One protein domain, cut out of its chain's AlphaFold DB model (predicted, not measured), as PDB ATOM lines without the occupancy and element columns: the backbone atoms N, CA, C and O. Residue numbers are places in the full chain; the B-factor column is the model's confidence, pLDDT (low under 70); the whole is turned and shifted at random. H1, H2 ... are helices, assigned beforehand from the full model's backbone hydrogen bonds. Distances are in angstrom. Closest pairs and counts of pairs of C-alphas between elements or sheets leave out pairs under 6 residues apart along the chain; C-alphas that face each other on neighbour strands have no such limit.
ATOM      1  N   SER A  37      -0.535  -7.669  56.322       93.56
ATOM      2  CA  SER A  37      -0.456  -6.858  55.099       93.56
ATOM      3  C   SER A  37       0.845  -6.059  55.011       93.56
ATOM      4  O   SER A  37       1.491  -6.042  53.966       93.56
ATOM      5  N   VAL A  38       1.295  -5.444  56.109       94.44
ATOM      6  CA  VAL A  38       2.584  -4.728  56.147       94.44
ATOM      7  C   VAL A  38       3.760  -5.684  55.940       94.44
ATOM      8  O   VAL A  38       4.723  -5.351  55.250       94.44
ATOM      9  N   LYS A  39       3.700  -6.893  56.506       96.06
ATOM     10  CA  LYS A  39       4.728  -7.920  56.301       96.06
ATOM     11  C   LYS A  39       4.787  -8.374  54.843       96.06
ATOM     12  O   LYS A  39       5.888  -8.547  54.323       96.06
ATOM     13  N   LEU A  40       3.640  -8.540  54.185       96.25
ATOM     14  CA  LEU A  40       3.570  -8.826  52.752       96.25
ATOM     15  C   LEU A  40       4.162  -7.679  51.934       96.25
ATOM     16  O   LEU A  40       5.033  -7.933  51.112       96.25
ATOM     17  N   LEU A  41       3.790  -6.430  52.219       95.94
ATOM     18  CA  LEU A  41       4.347  -5.265  51.525       95.94
ATOM     19  C   LEU A  41       5.873  -5.190  51.628       95.94
ATOM     20  O   LEU A  41       6.531  -4.933  50.628       95.94
ATOM     21  N   ARG A  42       6.451  -5.488  52.797       95.56
ATOM     22  CA  ARG A  42       7.915  -5.551  52.956       95.56
ATOM     23  C   ARG A  42       8.552  -6.640  52.102       95.56
ATOM     24  O   ARG A  42       9.627  -6.432  51.557       95.56
ATOM     25  N   LYS A  43       7.913  -7.807  51.984       96.44
ATOM     26  CA  LYS A  43       8.403  -8.871  51.096       96.44
ATOM     27  C   LYS A  43       8.366  -8.428  49.640       96.44
ATOM     28  O   LYS A  43       9.326  -8.662  48.921       96.44
ATOM     29  N   VAL A  44       7.285  -7.769  49.229       96.75
ATOM     30  CA  VAL A  44       7.156  -7.231  47.871       96.75
ATOM     31  C   VAL A  44       8.216  -6.175  47.599       96.75
ATOM     32  O   VAL A  44       8.832  -6.193  46.544       96.75
ATOM     33  N   GLU A  45       8.470  -5.290  48.559       94.94
ATOM     34  CA  GLU A  45       9.526  -4.289  48.452       94.94
ATOM     35  C   GLU A  45      10.908  -4.937  48.293       94.94
ATOM     36  O   GLU A  45      11.668  -4.521  47.425       94.94
ATOM     37  N   LEU A  46      11.208  -6.001  49.049       96.88
ATOM     38  CA  LEU A  46      12.452  -6.762  48.890       96.88
ATOM     39  C   LEU A  46      12.577  -7.388  47.497       96.88
ATOM     40  O   LEU A  46      13.630  -7.264  46.877       96.88
ATOM     41  N   VAL A  47      11.508  -8.008  46.988       96.75
ATOM     42  CA  VAL A  47      11.492  -8.566  45.627       96.75
ATOM     43  C   VAL A  47      11.695  -7.452  44.599       96.75
ATOM     44  O   VAL A  47      12.562  -7.561  43.743       96.75
ATOM     45  N   ALA A  48      10.982  -6.333  44.721       95.56
ATOM     46  CA  ALA A  48      11.144  -5.193  43.823       95.56
ATOM     47  C   ALA A  48      12.571  -4.615  43.860       95.56
ATOM     48  O   ALA A  48      13.085  -4.176  42.833       95.56
ATOM     49  N   MET A  49      13.232  -4.623  45.023       95.88
ATOM     50  CA  MET A  49      14.641  -4.242  45.146       95.88
ATOM     51  C   MET A  49      15.560  -5.237  44.431       95.88
ATOM     52  O   MET A  49      16.439  -4.812  43.688       95.88
ATOM     53  N   GLU A  50      15.351  -6.539  44.599       97.00
ATOM     54  CA  GLU A  50      16.129  -7.570  43.905       97.00
ATOM     55  C   GLU A  50      16.002  -7.456  42.379       97.00
ATOM     56  O   GLU A  50      17.007  -7.458  41.665       97.00
ATOM     57  N   VAL A  51      14.776  -7.286  41.878       97.12
ATOM     58  CA  VAL A  51      14.512  -7.044  40.452       97.12
ATOM     59  C   VAL A  51      15.208  -5.753  39.999       97.12
ATOM     60  O   VAL A  51      15.855  -5.732  38.955       97.12
ATOM     61  N   SER A  52      15.184  -4.690  40.812       96.00
ATOM     62  CA  SER A  52      15.862  -3.427  40.478       96.00
ATOM     63  C   SER A  52      17.388  -3.543  40.400       96.00
ATOM     64  O   SER A  52      18.012  -2.853  39.598       96.00
ATOM     65  N   VAL A  53      18.004  -4.432  41.186       97.19
ATOM     66  CA  VAL A  53      19.448  -4.699  41.100       97.19
ATOM     67  C   VAL A  53      19.780  -5.414  39.793       97.19
ATOM     68  O   VAL A  53      20.755  -5.057  39.135       97.19
ATOM     69  N   ARG A  54      18.950  -6.380  39.377       96.81
ATOM     70  CA  ARG A  54      19.094  -7.039  38.070       96.81
ATOM     71  C   ARG A  54      18.920  -6.051  36.917       96.81
ATOM     72  O   ARG A  54      19.728  -6.064  35.995       96.81
ATOM     73  N   LEU A  55      17.958  -5.133  37.025       97.06
ATOM     74  CA  LEU A  55      17.786  -4.038  36.069       97.06
ATOM     75  C   LEU A  55      19.032  -3.147  35.990       97.06
ATOM     76  O   LEU A  55      19.482  -2.824  34.899       97.06
ATOM     77  N   MET A  56      19.616  -2.783  37.132       96.31
ATOM     78  CA  MET A  56      20.839  -1.977  37.174       96.31
ATOM     79  C   MET A  56      22.032  -2.701  36.532       96.31
ATOM     80  O   MET A  56      22.843  -2.071  35.858       96.31
ATOM     81  N   HIS A  57      22.155  -4.013  36.740       96.44
ATOM     82  CA  HIS A  57      23.200  -4.801  36.093       96.44
ATOM     83  C   HIS A  57      23.037  -4.799  34.571       96.44
ATOM     84  O   HIS A  57      23.999  -4.510  33.863       96.44
ATOM     85  N   LEU A  58      21.812  -5.032  34.090       95.81
ATOM     86  CA  LEU A  58      21.488  -4.976  32.669       95.81
ATOM     87  C   LEU A  58      21.761  -3.585  32.077       95.81
ATOM     88  O   LEU A  58      22.363  -3.471  31.017       95.81
ATOM     89  N   GLU A  59      21.386  -2.519  32.788       94.94
ATOM     90  CA  GLU A  59      21.647  -1.136  32.374       94.94
ATOM     91  C   GLU A  59      23.145  -0.882  32.138       94.94
ATOM     92  O   GLU A  59      23.520  -0.221  31.170       94.94
ATOM     93  N   ASN A  60      24.014  -1.421  32.998       94.69
ATOM     94  CA  ASN A  60      25.460  -1.303  32.825       94.69
ATOM     95  C   ASN A  60      25.959  -2.101  31.614       94.69
ATOM     96  O   ASN A  60      26.741  -1.566  30.835       94.69
ATOM     97  N   GLN A  61      25.473  -3.332  31.419       92.06
ATOM     98  CA  GLN A  61      25.838  -4.153  30.256       92.06
ATOM     99  C   GLN A  61      25.478  -3.454  28.939       92.06
ATOM    100  O   GLN A  61      26.282  -3.416  28.014       92.06
ATOM    101  N   VAL A  62      24.292  -2.849  28.867       93.25
ATOM    102  CA  VAL A  62      23.841  -2.136  27.665       93.25
ATOM    103  C   VAL A  62      24.661  -0.871  27.418       93.25
ATOM    104  O   VAL A  62      25.043  -0.608  26.281       93.25
ATOM    105  N   LYS A  63      25.018  -0.116  28.464       92.31
ATOM    106  CA  LYS A  63      25.921   1.039  28.320       92.31
ATOM    107  C   LYS A  63      27.291   0.642  27.779       92.31
ATOM    108  O   LYS A  63      27.803   1.326  26.901       92.31
ATOM    109  N   GLU A  64      27.864  -0.456  28.266       88.94
ATOM    110  CA  GLU A  64      29.149  -0.963  27.773       88.94
ATOM    111  C   GLU A  64      29.090  -1.326  26.280       88.94
ATOM    112  O   GLU A  64      30.024  -1.007  25.541       88.94
ATOM    113  N   LEU A  65      27.986  -1.931  25.823       85.69
ATOM    114  CA  LEU A  65      27.767  -2.239  24.404       85.69
ATOM    115  C   LEU A  65      27.696  -0.962  23.552       85.69
ATOM    116  O   LEU A  65      28.428  -0.837  22.571       85.69
ATOM    117  N   VAL A  66      26.893   0.019  23.973       87.31
ATOM    118  CA  VAL A  66      26.732   1.293  23.251       87.31
ATOM    119  C   VAL A  66      28.042   2.093  23.208       87.31
ATOM    120  O   VAL A  66      28.395   2.666  22.178       87.31
ATOM    121  N   GLU A  67      28.802   2.129  24.306       86.44
ATOM    122  CA  GLU A  67      30.104   2.808  24.342       86.44
ATOM    123  C   GLU A  67      31.138   2.153  23.421       86.44
ATOM    124  O   GLU A  67      31.994   2.846  22.863       86.44
ATOM    125  N   TYR A  68      31.095   0.828  23.273       78.06
ATOM    126  CA  TYR A  68      31.961   0.115  22.341       78.06
ATOM    127  C   TYR A  68      31.640   0.482  20.889       78.06
ATOM    128  O   TYR A  68      32.556   0.729  20.103       78.06
ATOM    129  N   ASP A  69      30.356   0.581  20.539       75.25
ATOM    130  CA  ASP A  69      29.932   0.983  19.195       75.25
ATOM    131  C   ASP A  69      30.348   2.420  18.876       75.25
ATOM    132  O   ASP A  69      30.960   2.663  17.837       75.25
ATOM    133  N   ALA A  70      30.163   3.347  19.820       79.69
ATOM    134  CA  ALA A  70      30.604   4.731  19.656       79.69
ATOM    135  C   ALA A  70      32.123   4.854  19.417       79.69
ATOM    136  O   ALA A  70      32.564   5.705  18.644       79.69
ATOM    137  N   LYS A  71      32.940   4.003  20.056       76.44
ATOM    138  CA  LYS A  71      34.403   3.972  19.848       76.44
ATOM    139  C   LYS A  71      34.785   3.369  18.496       76.44
ATOM    140  O   LYS A  71      35.706   3.868  17.857       76.44
ATOM    141  N   LYS A  72      34.074   2.331  18.045       68.69
ATOM    142  CA  LYS A  72      34.292   1.724  16.722       68.69
ATOM    143  C   LYS A  72      33.912   2.695  15.596       68.69
ATOM    144  O   LYS A  72      34.664   2.831  14.637       68.69
ATOM    145  N   GLU A  73      32.802   3.420  15.736       65.69
ATOM    146  CA  GLU A  73      32.364   4.439  14.769       65.69
ATOM    147  C   GLU A  73      33.272   5.677  14.723       65.69
ATOM    148  O   GLU A  73      33.397   6.309  13.675       65.69
ATOM    149  N   ALA A  74      33.945   6.013  15.828       73.25
ATOM    150  CA  ALA A  74      34.901   7.120  15.887       73.25
ATOM    151  C   ALA A  74      36.196   6.876  15.082       73.25
ATOM    152  O   ALA A  74      37.034   7.776  15.004       73.25
ATOM    153  N   GLY A  75      36.349   5.704  14.451       58.50
ATOM    154  CA  GLY A  75      37.460   5.413  13.544       58.50
ATOM    155  C   GLY A  75      38.767   5.033  14.237       58.50
ATOM    156  O   GLY A  75      39.805   5.027  13.588       58.50
ATOM    157  N   TYR A  91      37.145 -18.677  -7.755       64.25
ATOM    158  CA  TYR A  91      37.514 -19.527  -6.618       64.25
ATOM    159  C   TYR A  91      38.637 -20.545  -6.923       64.25
ATOM    160  O   TYR A  91      39.341 -20.959  -6.008       64.25
ATOM    161  N   TYR A  92      38.873 -20.880  -8.202       66.69
ATOM    162  CA  TYR A  92      40.015 -21.684  -8.662       66.69
ATOM    163  C   TYR A  92      40.565 -21.242 -10.030       66.69
ATOM    164  O   TYR A  92      40.856 -22.076 -10.889       66.69
ATOM    165  N   HIS A  93      40.692 -19.935 -10.269       67.69
ATOM    166  CA  HIS A  93      41.291 -19.426 -11.504       67.69
ATOM    167  C   HIS A  93      42.532 -18.580 -11.201       67.69
ATOM    168  O   HIS A  93      42.472 -17.590 -10.474       67.69
ATOM    169  N   PHE A  94      43.662 -19.003 -11.766       69.56
ATOM    170  CA  PHE A  94      44.894 -18.225 -11.821       69.56
ATOM    171  C   PHE A  94      44.952 -17.518 -13.172       69.56
ATOM    172  O   PHE A  94      44.497 -18.067 -14.181       69.56
ATOM    173  N   ASP A  95      45.482 -16.300 -13.196       72.75
ATOM    174  CA  ASP A  95      45.761 -15.627 -14.459       72.75
ATOM    175  C   ASP A  95      46.842 -16.396 -15.256       72.75
ATOM    176  O   ASP A  95      47.503 -17.313 -14.760       72.75
ATOM    177  N   SER A  96      47.042 -16.036 -16.522       76.88
ATOM    178  CA  SER A  96      48.074 -16.647 -17.373       76.88
ATOM    179  C   SER A  96      49.514 -16.382 -16.899       76.88
ATOM    180  O   SER A  96      50.449 -16.939 -17.474       76.88
ATOM    181  N   GLN A  97      49.701 -15.547 -15.872       77.50
ATOM    182  CA  GLN A  97      50.970 -15.254 -15.203       77.50
ATOM    183  C   GLN A  97      51.137 -16.057 -13.895       77.50
ATOM    184  O   GLN A  97      52.204 -16.010 -13.288       77.50
ATOM    185  N   GLY A  98      50.121 -16.821 -13.474       74.81
ATOM    186  CA  GLY A  98      50.127 -17.616 -12.248       74.81
ATOM    187  C   GLY A  98      49.676 -16.871 -10.986       74.81
ATOM    188  O   GLY A  98      49.805 -17.423  -9.894       74.81
ATOM    189  N   ASN A  99      49.131 -15.655 -11.089       77.12
ATOM    190  CA  ASN A  99      48.599 -14.923  -9.940       77.12
ATOM    191  C   ASN A  99      47.160 -15.338  -9.636       77.12
ATOM    192  O   ASN A  99      46.327 -15.505 -10.532       77.12
ATOM    193  N   LYS A 100      46.858 -15.484  -8.343       73.94
ATOM    194  CA  LYS A 100      45.503 -15.757  -7.862       73.94
ATOM    195  C   LYS A 100      44.648 -14.505  -8.063       73.94
ATOM    196  O   LYS A 100      44.981 -13.442  -7.541       73.94
ATOM    197  N   LEU A 101      43.541 -14.644  -8.787       74.44
ATOM    198  CA  LEU A 101      42.518 -13.602  -8.845       74.44
ATOM    199  C   LEU A 101      41.969 -13.378  -7.431       74.44
ATOM    200  O   LEU A 101      41.623 -14.337  -6.740       74.44
ATOM    201  N   LYS A 102      41.919 -12.119  -6.988       72.00
ATOM    202  CA  LYS A 102      41.347 -11.774  -5.685       72.00
ATOM    203  C   LYS A 102      39.865 -12.128  -5.680       72.00
ATOM    204  O   LYS A 102      39.116 -11.747  -6.578       72.00
ATOM    205  N   THR A 103      39.463 -12.887  -4.672       74.06
ATOM    206  CA  THR A 103      38.078 -13.295  -4.464       74.06
ATOM    207  C   THR A 103      37.470 -12.527  -3.303       74.06
ATOM    208  O   THR A 103      38.184 -11.999  -2.459       74.06
ATOM    209  N   LYS A 104      36.136 -12.527  -3.222       71.94
ATOM    210  CA  LYS A 104      35.391 -11.927  -2.103       71.94
ATOM    211  C   LYS A 104      35.832 -12.451  -0.730       71.94
ATOM    212  O   LYS A 104      35.686 -11.752   0.256       71.94
ATOM    213  N   TRP A 105      36.361 -13.674  -0.683       76.38
ATOM    214  CA  TRP A 105      36.881 -14.304   0.530       76.38
ATOM    215  C   TRP A 105      38.294 -13.839   0.893       76.38
ATOM    216  O   TRP A 105      38.692 -13.983   2.037       76.38
ATOM    217  N   ASP A 106      39.055 -13.288  -0.061       72.44
ATOM    218  CA  ASP A 106      40.392 -12.735   0.198       72.44
ATOM    219  C   ASP A 106      40.335 -11.316   0.798       72.44
ATOM    220  O   ASP A 106      41.370 -10.809   1.223       72.44
ATOM    221  N   SER A 107      39.157 -10.681   0.791       76.31
ATOM    222  CA  SER A 107      38.860  -9.374   1.395       76.31
ATOM    223  C   SER A 107      37.829  -9.469   2.526       76.31
ATOM    224  O   SER A 107      37.338  -8.446   2.988       76.31
ATOM    225  N   TYR A 108      37.414 -10.681   2.904       76.00
ATOM    226  CA  TYR A 108      36.443 -10.878   3.971       76.00
ATOM    227  C   TYR A 108      37.175 -10.972   5.300       76.00
ATOM    228  O   TYR A 108      37.913 -11.936   5.523       76.00
ATOM    229  N   ASP A 109      36.958  -9.988   6.165       83.81
ATOM    230  CA  ASP A 109      37.448 -10.050   7.530       83.81
ATOM    231  C   ASP A 109      36.495 -10.900   8.382       83.81
ATOM    232  O   ASP A 109      35.389 -10.497   8.751       83.81
ATOM    233  N   VAL A 110      36.933 -12.130   8.640       83.12
ATOM    234  CA  VAL A 110      36.207 -13.089   9.474       83.12
ATOM    235  C   VAL A 110      36.103 -12.581  10.909       83.12
ATOM    236  O   VAL A 110      35.074 -12.815  11.542       83.12
ATOM    237  N   ASP A 111      37.128 -11.889  11.406       83.50
ATOM    238  CA  ASP A 111      37.168 -11.420  12.788       83.50
ATOM    239  C   ASP A 111      36.158 -10.276  12.977       83.50
ATOM    240  O   ASP A 111      35.349 -10.319  13.907       83.50
ATOM    241  N   ALA A 112      36.080  -9.326  12.035       82.88
ATOM    242  CA  ALA A 112      35.057  -8.277  12.057       82.88
ATOM    243  C   ALA A 112      33.617  -8.803  11.966       82.88
ATOM    244  O   ALA A 112      32.728  -8.238  12.617       82.88
ATOM    245  N   GLU A 113      33.352  -9.846  11.170       80.12
ATOM    246  CA  GLU A 113      32.004 -10.424  11.120       80.12
ATOM    247  C   GLU A 113      31.681 -11.204  12.398       80.12
ATOM    248  O   GLU A 113      30.568 -11.104  12.918       80.12
ATOM    249  N   LEU A 114      32.636 -11.958  12.939       84.06
ATOM    250  CA  LEU A 114      32.427 -12.696  14.180       84.06
ATOM    251  C   LEU A 114      32.108 -11.735  15.336       84.06
ATOM    252  O   LEU A 114      31.109 -11.926  16.029       84.06
ATOM    253  N   ASP A 115      32.853 -10.631  15.445       83.25
ATOM    254  CA  ASP A 115      32.577  -9.538  16.383       83.25
ATOM    255  C   ASP A 115      31.178  -8.932  16.196       83.25
ATOM    256  O   ASP A 115      30.515  -8.541  17.160       83.25
ATOM    257  N   ARG A 116      30.717  -8.806  14.947       84.88
ATOM    258  CA  ARG A 116      29.378  -8.290  14.644       84.88
ATOM    259  C   ARG A 116      28.292  -9.253  15.125       84.88
ATOM    260  O   ARG A 116      27.317  -8.800  15.722       84.88
ATOM    261  N   LEU A 117      28.460 -10.550  14.877       84.31
ATOM    262  CA  LEU A 117      27.492 -11.577  15.260       84.31
ATOM    263  C   LEU A 117      27.398 -11.736  16.781       84.31
ATOM    264  O   LEU A 117      26.290 -11.770  17.311       84.31
ATOM    265  N   GLU A 118      28.529 -11.758  17.494       84.88
ATOM    266  CA  GLU A 118      28.531 -11.837  18.963       84.88
ATOM    267  C   GLU A 118      27.804 -10.646  19.607       84.88
ATOM    268  O   GLU A 118      27.148 -10.781  20.642       84.88
ATOM    269  N   LYS A 119      27.887  -9.458  19.002       79.19
ATOM    270  CA  LYS A 119      27.153  -8.278  19.474       79.19
ATOM    271  C   LYS A 119      25.664  -8.348  19.194       79.19
ATOM    272  O   LYS A 119      24.886  -7.967  20.063       79.19
ATOM    273  N   GLU A 120      25.274  -8.786  17.999       83.50
ATOM    274  CA  GLU A 120      23.863  -8.970  17.660       83.50
ATOM    275  C   GLU A 120      23.224  -9.967  18.634       83.50
ATOM    276  O   GLU A 120      22.172  -9.685  19.203       83.50
ATOM    277  N   GLU A 121      23.922 -11.068  18.930       87.56
ATOM    278  CA  GLU A 121      23.515 -12.029  19.954       87.56
ATOM    279  C   GLU A 121      23.381 -11.367  21.334       87.56
ATOM    280  O   GLU A 121      22.311 -11.442  21.942       87.56
ATOM    281  N   ARG A 122      24.398 -10.628  21.804       86.56
ATOM    282  CA  ARG A 122      24.327  -9.911  23.095       86.56
ATOM    283  C   ARG A 122      23.201  -8.879  23.156       86.56
ATOM    284  O   ARG A 122      22.581  -8.725  24.207       86.56
ATOM    285  N   GLY A 123      22.932  -8.165  22.065       87.12
ATOM    286  CA  GLY A 123      21.838  -7.198  21.978       87.12
ATOM    287  C   GLY A 123      20.475  -7.877  22.107       87.12
ATOM    288  O   GLY A 123      19.627  -7.431  22.882       87.12
ATOM    289  N   VAL A 124      20.289  -9.011  21.422       89.88
ATOM    290  CA  VAL A 124      19.071  -9.830  21.513       89.88
ATOM    291  C   VAL A 124      18.898 -10.418  22.919       89.88
ATOM    292  O   VAL A 124      17.795 -10.371  23.470       89.88
ATOM    293  N   GLU A 125      19.968 -10.920  23.538       91.56
ATOM    294  CA  GLU A 125      19.944 -11.427  24.916       91.56
ATOM    295  C   GLU A 125      19.599 -10.332  25.936       91.56
ATOM    296  O   GLU A 125      18.789 -10.553  26.845       91.56
ATOM    297  N   ALA A 126      20.173  -9.137  25.781       92.12
ATOM    298  CA  ALA A 126      19.882  -7.989  26.631       92.12
ATOM    299  C   ALA A 126      18.427  -7.520  26.470       92.12
ATOM    300  O   ALA A 126      17.761  -7.217  27.466       92.12
ATOM    301  N   LEU A 127      17.897  -7.530  25.242       92.75
ATOM    302  CA  LEU A 127      16.504  -7.189  24.963       92.75
ATOM    303  C   LEU A 127      15.554  -8.200  25.617       92.75
ATOM    304  O   LEU A 127      14.647  -7.801  26.349       92.75
ATOM    305  N   ALA A 128      15.800  -9.499  25.433       94.12
ATOM    306  CA  ALA A 128      15.017 -10.556  26.070       94.12
ATOM    307  C   ALA A 128      15.067 -10.458  27.606       94.12
ATOM    308  O   ALA A 128      14.045 -10.600  28.281       94.12
ATOM    309  N   SER A 129      16.238 -10.146  28.166       94.94
ATOM    310  CA  SER A 129      16.410  -9.921  29.605       94.94
ATOM    311  C   SER A 129      15.621  -8.705  30.097       94.94
ATOM    312  O   SER A 129      14.995  -8.773  31.155       94.94
ATOM    313  N   SER A 130      15.591  -7.611  29.325       95.50
ATOM    314  CA  SER A 130      14.813  -6.412  29.666       95.50
ATOM    315  C   SER A 130      13.309  -6.699  29.724       95.50
ATOM    316  O   SER A 130      12.654  -6.299  30.685       95.50
ATOM    317  N   GLN A 131      12.787  -7.472  28.767       95.19
ATOM    318  CA  GLN A 131      11.385  -7.900  28.725       95.19
ATOM    319  C   GLN A 131      11.052  -8.852  29.881       95.19
ATOM    320  O   GLN A 131       9.999  -8.748  30.505       95.19
ATOM    321  N   GLY A 132      11.975  -9.755  30.230       96.44
ATOM    322  CA  GLY A 132      11.824 -10.622  31.401       96.44
ATOM    323  C   GLY A 132      11.696  -9.825  32.702       96.44
ATOM    324  O   GLY A 132      10.811 -10.096  33.512       96.44
ATOM    325  N   ILE A 133      12.534  -8.801  32.882       96.88
ATOM    326  CA  ILE A 133      12.488  -7.905  34.046       96.88
ATOM    327  C   ILE A 133      11.200  -7.067  34.062       96.88
ATOM    328  O   ILE A 133      10.624  -6.850  35.131       96.88
ATOM    329  N   GLU A 134      10.726  -6.618  32.900       96.75
ATOM    330  CA  GLU A 134       9.451  -5.907  32.760       96.75
ATOM    331  C   GLU A 134       8.290  -6.743  33.310       96.75
ATOM    332  O   GLU A 134       7.579  -6.295  34.214       96.75
ATOM    333  N   HIS A 135       8.181  -8.002  32.876       97.56
ATOM    334  CA  HIS A 135       7.159  -8.930  33.360       97.56
ATOM    335  C   HIS A 135       7.253  -9.214  34.863       97.56
ATOM    336  O   HIS A 135       6.235  -9.388  35.536       97.56
ATOM    337  N   GLU A 136       8.458  -9.244  35.432       97.25
ATOM    338  CA  GLU A 136       8.619  -9.388  36.878       97.25
ATOM    339  C   GLU A 136       8.092  -8.164  37.644       97.25
ATOM    340  O   GLU A 136       7.444  -8.317  38.684       97.25
ATOM    341  N   PHE A 137       8.302  -6.949  37.132       97.69
ATOM    342  CA  PHE A 137       7.714  -5.744  37.721       97.69
ATOM    343  C   PHE A 137       6.195  -5.669  37.535       97.69
ATOM    344  O   PHE A 137       5.495  -5.236  38.455       97.69
ATOM    345  N   GLU A 138       5.661  -6.140  36.408       97.38
ATOM    346  CA  GLU A 138       4.216  -6.316  36.228       97.38
ATOM    347  C   GLU A 138       3.642  -7.300  37.256       97.38
ATOM    348  O   GLU A 138       2.616  -7.022  37.882       97.38
ATOM    349  N   ALA A 139       4.331  -8.417  37.509       96.94
ATOM    350  CA  ALA A 139       3.938  -9.382  38.533       96.94
ATOM    351  C   ALA A 139       3.968  -8.770  39.945       96.94
ATOM    352  O   ALA A 139       3.066  -9.025  40.748       96.94
ATOM    353  N   VAL A 140       4.953  -7.913  40.242       96.69
ATOM    354  CA  VAL A 140       4.999  -7.130  41.490       96.69
ATOM    355  C   VAL A 140       3.768  -6.228  41.617       96.69
ATOM    356  O   VAL A 140       3.151  -6.202  42.683       96.69
ATOM    357  N   LEU A 141       3.384  -5.509  40.559       97.00
ATOM    358  CA  LEU A 141       2.195  -4.647  40.573       97.00
ATOM    359  C   LEU A 141       0.902  -5.449  40.742       97.00
ATOM    360  O   LEU A 141       0.073  -5.090  41.577       97.00
ATOM    361  N   SER A 142       0.773  -6.567  40.031       96.06
ATOM    362  CA  SER A 142      -0.357  -7.490  40.166       96.06
ATOM    363  C   SER A 142      -0.500  -7.996  41.607       96.06
ATOM    364  O   SER A 142      -1.567  -7.900  42.213       96.06
ATOM    365  N   PHE A 143       0.604  -8.417  42.231       95.94
ATOM    366  CA  PHE A 143       0.582  -8.861  43.626       95.94
ATOM    367  C   PHE A 143       0.256  -7.722  44.608       95.94
ATOM    368  O   PHE A 143      -0.423  -7.936  45.614       95.94
ATOM    369  N   LEU A 144       0.714  -6.493  44.342       95.81
ATOM    370  CA  LEU A 144       0.351  -5.323  45.150       95.81
ATOM    371  C   LEU A 144      -1.157  -5.043  45.114       95.81
ATOM    372  O   LEU A 144      -1.718  -4.625  46.136       95.81
ATOM    373  N   ASP A 145      -1.808  -5.269  43.974       94.56
ATOM    374  CA  ASP A 145      -3.249  -5.077  43.818       94.56
ATOM    375  C   ASP A 145      -4.067  -6.064  44.654       94.56
ATOM    376  O   ASP A 145      -5.103  -5.668  45.199       94.56
ATOM    377  N   ASP A 146      -3.574  -7.285  44.862       95.00
ATOM    378  CA  ASP A 146      -4.228  -8.304  45.694       95.00
ATOM    379  C   ASP A 146      -4.150  -8.015  47.195       95.00
ATOM    380  O   ASP A 146      -5.032  -8.409  47.966       95.00
ATOM    381  N   ILE A 147      -3.135  -7.270  47.641       93.62
ATOM    382  CA  ILE A 147      -3.024  -6.892  49.050       93.62
ATOM    383  C   ILE A 147      -4.247  -6.036  49.425       93.62
ATOM    384  O   ILE A 147      -4.745  -5.206  48.659       93.62
ATOM    385  N   ARG A 148      -4.786  -6.203  50.630       90.19
ATOM    386  CA  ARG A 148      -5.870  -5.377  51.195       90.19
ATOM    387  C   ARG A 148      -5.422  -4.861  52.562       90.19
ATOM    388  O   ARG A 148      -4.527  -5.433  53.180       90.19
ATOM    389  N   GLY A 149      -5.974  -3.740  53.010       90.00
ATOM    390  CA  GLY A 149      -5.628  -3.171  54.310       90.00
ATOM    391  C   GLY A 149      -6.145  -1.753  54.500       90.00
ATOM    392  O   GLY A 149      -6.856  -1.222  53.644       90.00
ATOM    393  N   ASP A 150      -5.770  -1.173  55.637       90.81
ATOM    394  CA  ASP A 150      -6.127   0.184  56.043       90.81
ATOM    395  C   ASP A 150      -5.424   1.270  55.198       90.81
ATOM    396  O   ASP A 150      -4.674   0.987  54.257       90.81
ATOM    397  N   ASP A 151      -5.678   2.539  55.524       93.19
ATOM    398  CA  ASP A 151      -5.122   3.678  54.783       93.19
ATOM    399  C   ASP A 151      -3.588   3.698  54.763       93.19
ATOM    400  O   ASP A 151      -2.995   4.139  53.778       93.19
ATOM    401  N   GLU A 152      -2.926   3.182  55.798       91.50
ATOM    402  CA  GLU A 152      -1.465   3.118  55.842       91.50
ATOM    403  C   GLU A 152      -0.927   2.057  54.877       91.50
ATOM    404  O   GLU A 152      -0.039   2.343  54.070       91.50
ATOM    405  N   VAL A 153      -1.522   0.858  54.871       94.62
ATOM    406  CA  VAL A 153      -1.217  -0.190  53.878       94.62
ATOM    407  C   VAL A 153      -1.471   0.326  52.460       94.62
ATOM    408  O   VAL A 153      -0.690   0.066  51.541       94.62
ATOM    409  N   LYS A 154      -2.546   1.095  52.262       95.44
ATOM    410  CA  LYS A 154      -2.874   1.718  50.976       95.44
ATOM    411  C   LYS A 154      -1.830   2.753  50.551       95.44
ATOM    412  O   LYS A 154      -1.442   2.770  49.383       95.44
ATOM    413  N   GLN A 155      -1.357   3.595  51.471       95.50
ATOM    414  CA  GLN A 155      -0.299   4.571  51.197       95.50
ATOM    415  C   GLN A 155       1.020   3.890  50.824       95.50
ATOM    416  O   GLN A 155       1.626   4.266  49.821       95.50
ATOM    417  N   LEU A 156       1.430   2.861  51.570       95.25
ATOM    418  CA  LEU A 156       2.652   2.102  51.291       95.25
ATOM    419  C   LEU A 156       2.590   1.407  49.929       95.25
ATOM    420  O   LEU A 156       3.499   1.557  49.118       95.25
ATOM    421  N   ARG A 157       1.484   0.721  49.626       96.56
ATOM    422  CA  ARG A 157       1.272   0.105  48.309       96.56
ATOM    423  C   ARG A 157       1.374   1.125  47.181       96.56
ATOM    424  O   ARG A 157       2.048   0.877  46.189       96.56
ATOM    425  N   LYS A 158       0.738   2.289  47.349       96.62
ATOM    426  CA  LYS A 158       0.799   3.376  46.368       96.62
ATOM    427  C   LYS A 158       2.226   3.899  46.193       96.62
ATOM    428  O   LYS A 158       2.605   4.231  45.075       96.62
ATOM    429  N   ALA A 159       3.008   3.988  47.267       96.69
ATOM    430  CA  ALA A 159       4.405   4.399  47.193       96.69
ATOM    431  C   ALA A 159       5.247   3.396  46.387       96.69
ATOM    432  O   ALA A 159       5.958   3.814  45.475       96.69
ATOM    433  N   ILE A 160       5.102   2.092  46.659       95.94
ATOM    434  CA  ILE A 160       5.807   1.034  45.919       95.94
ATOM    435  C   ILE A 160       5.384   1.044  44.445       95.94
ATOM    436  O   ILE A 160       6.244   1.110  43.572       95.94
ATOM    437  N   ALA A 161       4.079   1.064  44.160       97.25
ATOM    438  CA  ALA A 161       3.566   1.088  42.791       97.25
ATOM    439  C   ALA A 161       4.072   2.312  42.011       97.25
ATOM    440  O   ALA A 161       4.574   2.174  40.903       97.25
ATOM    441  N   ASN A 162       4.035   3.505  42.615       97.19
ATOM    442  CA  ASN A 162       4.580   4.709  41.987       97.19
ATOM    443  C   ASN A 162       6.072   4.586  41.681       97.19
ATOM    444  O   ASN A 162       6.509   5.093  40.650       97.19
ATOM    445  N   LYS A 163       6.849   3.960  42.572       96.25
ATOM    446  CA  LYS A 163       8.276   3.739  42.349       96.25
ATOM    447  C   LYS A 163       8.492   2.816  41.151       96.25
ATOM    448  O   LYS A 163       9.215   3.184  40.236       96.25
ATOM    449  N   VAL A 164       7.796   1.680  41.106       96.31
ATOM    450  CA  VAL A 164       7.875   0.740  39.977       96.31
ATOM    451  C   VAL A 164       7.489   1.424  38.664       96.31
ATOM    452  O   VAL A 164       8.270   1.414  37.717       96.31
ATOM    453  N   THR A 165       6.340   2.104  38.627       95.44
ATOM    454  CA  THR A 165       5.825   2.704  37.391       95.44
ATOM    455  C   THR A 165       6.651   3.886  36.895       95.44
ATOM    456  O   THR A 165       6.855   4.025  35.696       95.44
ATOM    457  N   LYS A 166       7.102   4.773  37.789       95.94
ATOM    458  CA  LYS A 166       7.790   6.007  37.373       95.94
ATOM    459  C   LYS A 166       9.293   5.851  37.236       95.94
ATOM    460  O   LYS A 166       9.896   6.606  36.485       95.94
ATOM    461  N   GLU A 167       9.895   4.959  38.013       95.38
ATOM    462  CA  GLU A 167      11.346   4.811  38.057       95.38
ATOM    463  C   GLU A 167      11.803   3.595  37.259       95.38
ATOM    464  O   GLU A 167      12.675   3.732  36.408       95.38
ATOM    465  N   TYR A 168      11.238   2.414  37.516       95.38
ATOM    466  CA  TYR A 168      11.766   1.180  36.934       95.38
ATOM    467  C   TYR A 168      11.297   0.956  35.498       95.38
ATOM    468  O   TYR A 168      12.150   0.719  34.649       95.38
ATOM    469  N   PHE A 169      10.006   1.126  35.185       96.88
ATOM    470  CA  PHE A 169       9.555   1.024  33.787       96.88
ATOM    471  C   PHE A 169      10.203   2.082  32.893       96.88
ATOM    472  O   PHE A 169      10.705   1.744  31.833       96.88
ATOM    473  N   ALA A 170      10.351   3.322  33.371       96.31
ATOM    474  CA  ALA A 170      11.048   4.360  32.608       96.31
ATOM    475  C   ALA A 170      12.513   3.999  32.280       96.31
ATOM    476  O   ALA A 170      13.028   4.378  31.230       96.31
ATOM    477  N   ARG A 171      13.204   3.274  33.171       96.19
ATOM    478  CA  ARG A 171      14.562   2.769  32.909       96.19
ATOM    479  C   ARG A 171      14.559   1.604  31.921       96.19
ATOM    480  O   ARG A 171      15.454   1.539  31.088       96.19
ATOM    481  N   ILE A 172      13.575   0.709  32.005       96.88
ATOM    482  CA  ILE A 172      13.406  -0.398  31.053       96.88
ATOM    483  C   ILE A 172      13.147   0.152  29.652       96.88
ATOM    484  O   ILE A 172      13.861  -0.227  28.731       96.88
ATOM    485  N   ASP A 173      12.233   1.115  29.511       96.62
ATOM    486  CA  ASP A 173      11.950   1.792  28.240       96.62
ATOM    487  C   ASP A 173      13.222   2.417  27.648       96.62
ATOM    488  O   ASP A 173      13.487   2.310  26.450       96.62
ATOM    489  N   ALA A 174      14.047   3.050  28.492       95.38
ATOM    490  CA  ALA A 174      15.317   3.628  28.067       95.38
ATOM    491  C   ALA A 174      16.307   2.557  27.581       95.38
ATOM    492  O   ALA A 174      16.937   2.752  26.545       95.38
ATOM    493  N   ILE A 175      16.422   1.427  28.287       94.81
ATOM    494  CA  ILE A 175      17.263   0.293  27.874       94.81
ATOM    495  C   ILE A 175      16.776  -0.287  26.544       94.81
ATOM    496  O   ILE A 175      17.575  -0.469  25.631       94.81
ATOM    497  N   GLN A 176      15.474  -0.535  26.409       94.12
ATOM    498  CA  GLN A 176      14.886  -1.052  25.173       94.12
ATOM    499  C   GLN A 176      15.105  -0.087  24.003       94.12
ATOM    500  O   GLN A 176      15.400  -0.528  22.900       94.12
ATOM    501  N   THR A 177      15.044   1.226  24.249       94.19
ATOM    502  CA  THR A 177      15.342   2.253  23.237       94.19
ATOM    503  C   THR A 177      16.819   2.268  22.831       94.19
ATOM    504  O   THR A 177      17.120   2.593  21.692       94.19
ATOM    505  N   MET A 178      17.746   1.938  23.736       90.38
ATOM    506  CA  MET A 178      19.178   1.838  23.411       90.38
ATOM    507  C   MET A 178      19.525   0.576  22.613       90.38
ATOM    508  O   MET A 178      20.551   0.556  21.944       90.38
ATOM    509  N   LEU A 179      18.709  -0.474  22.728       86.88
ATOM    510  CA  LEU A 179      18.909  -1.764  22.060       86.88
ATOM    511  C   LEU A 179      18.169  -1.889  20.717       86.88
ATOM    512  O   LEU A 179      18.388  -2.871  20.010       86.88
ATOM    513  N   ALA A 180      17.267  -0.953  20.410       79.31
ATOM    514  CA  ALA A 180      16.466  -0.915  19.184       79.31
ATOM    515  C   ALA A 180      17.173  -0.147  18.061       79.31
ATOM    516  O   ALA A 180      17.065  -0.606  16.901       79.31
TER     517      ALA A 180
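What this domain is: This is residues 37 to 75 and 91 to 180 of the 180 residues of an uncharacterized protein of Phytophthora infestans (strain T30-4) (UniProt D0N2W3). Three long helices, H1, H2 and H3, form a narrow up-and-down bundle, each running against the one before, and a tail without named elements, residues 91 to 109, lengthens it beyond the beginning of H2. The printed part has 129 residues, of which 103 are in the three named helices, in the order H1, H2, H3 along the chain; there is no named strand, and the class is all helix. The whole is extended, with a radius of gyration of the C-alphas of 24.7 A and spans of 93 by 27 by 17 A.

Where its parts are: H1, residues 37 to 73, begins at C-alpha 37 (-0.456, -6.858, 55.099) and measures 53.2 A. H2, residues 110 to 146, measures 54.5 A. H3, residues 151 to 179, measures 41.0 A and ends at C-alpha 179 (18.909, -1.764, 22.060).

How they stand to each other: H1 touches H2 at a shallow tilt of 20 degrees, opposite ways; their closest C-alphas, Val 44 and Val 140, are 6.7 A apart. H1 touches H3 at 16 degrees, the same way, closest at C-alphas Val 38 and Val 153, 6.3 A. H2 and H3 form a helical hairpin through a tight link; their closest C-alphas, Gly 123 and Leu 179, are 6.2 A apart. Every O i to N i+4 pair is within hydrogen-bond range in H1 and H2, and 23 of 25 in H3.

The domain as a whole: Residues 76 to 90 are not printed, and C-alphas 75 and 91 are 32.1 A apart across this cut. Confidence is under 70 at residues 72 to 73, 75 and 91 to 94.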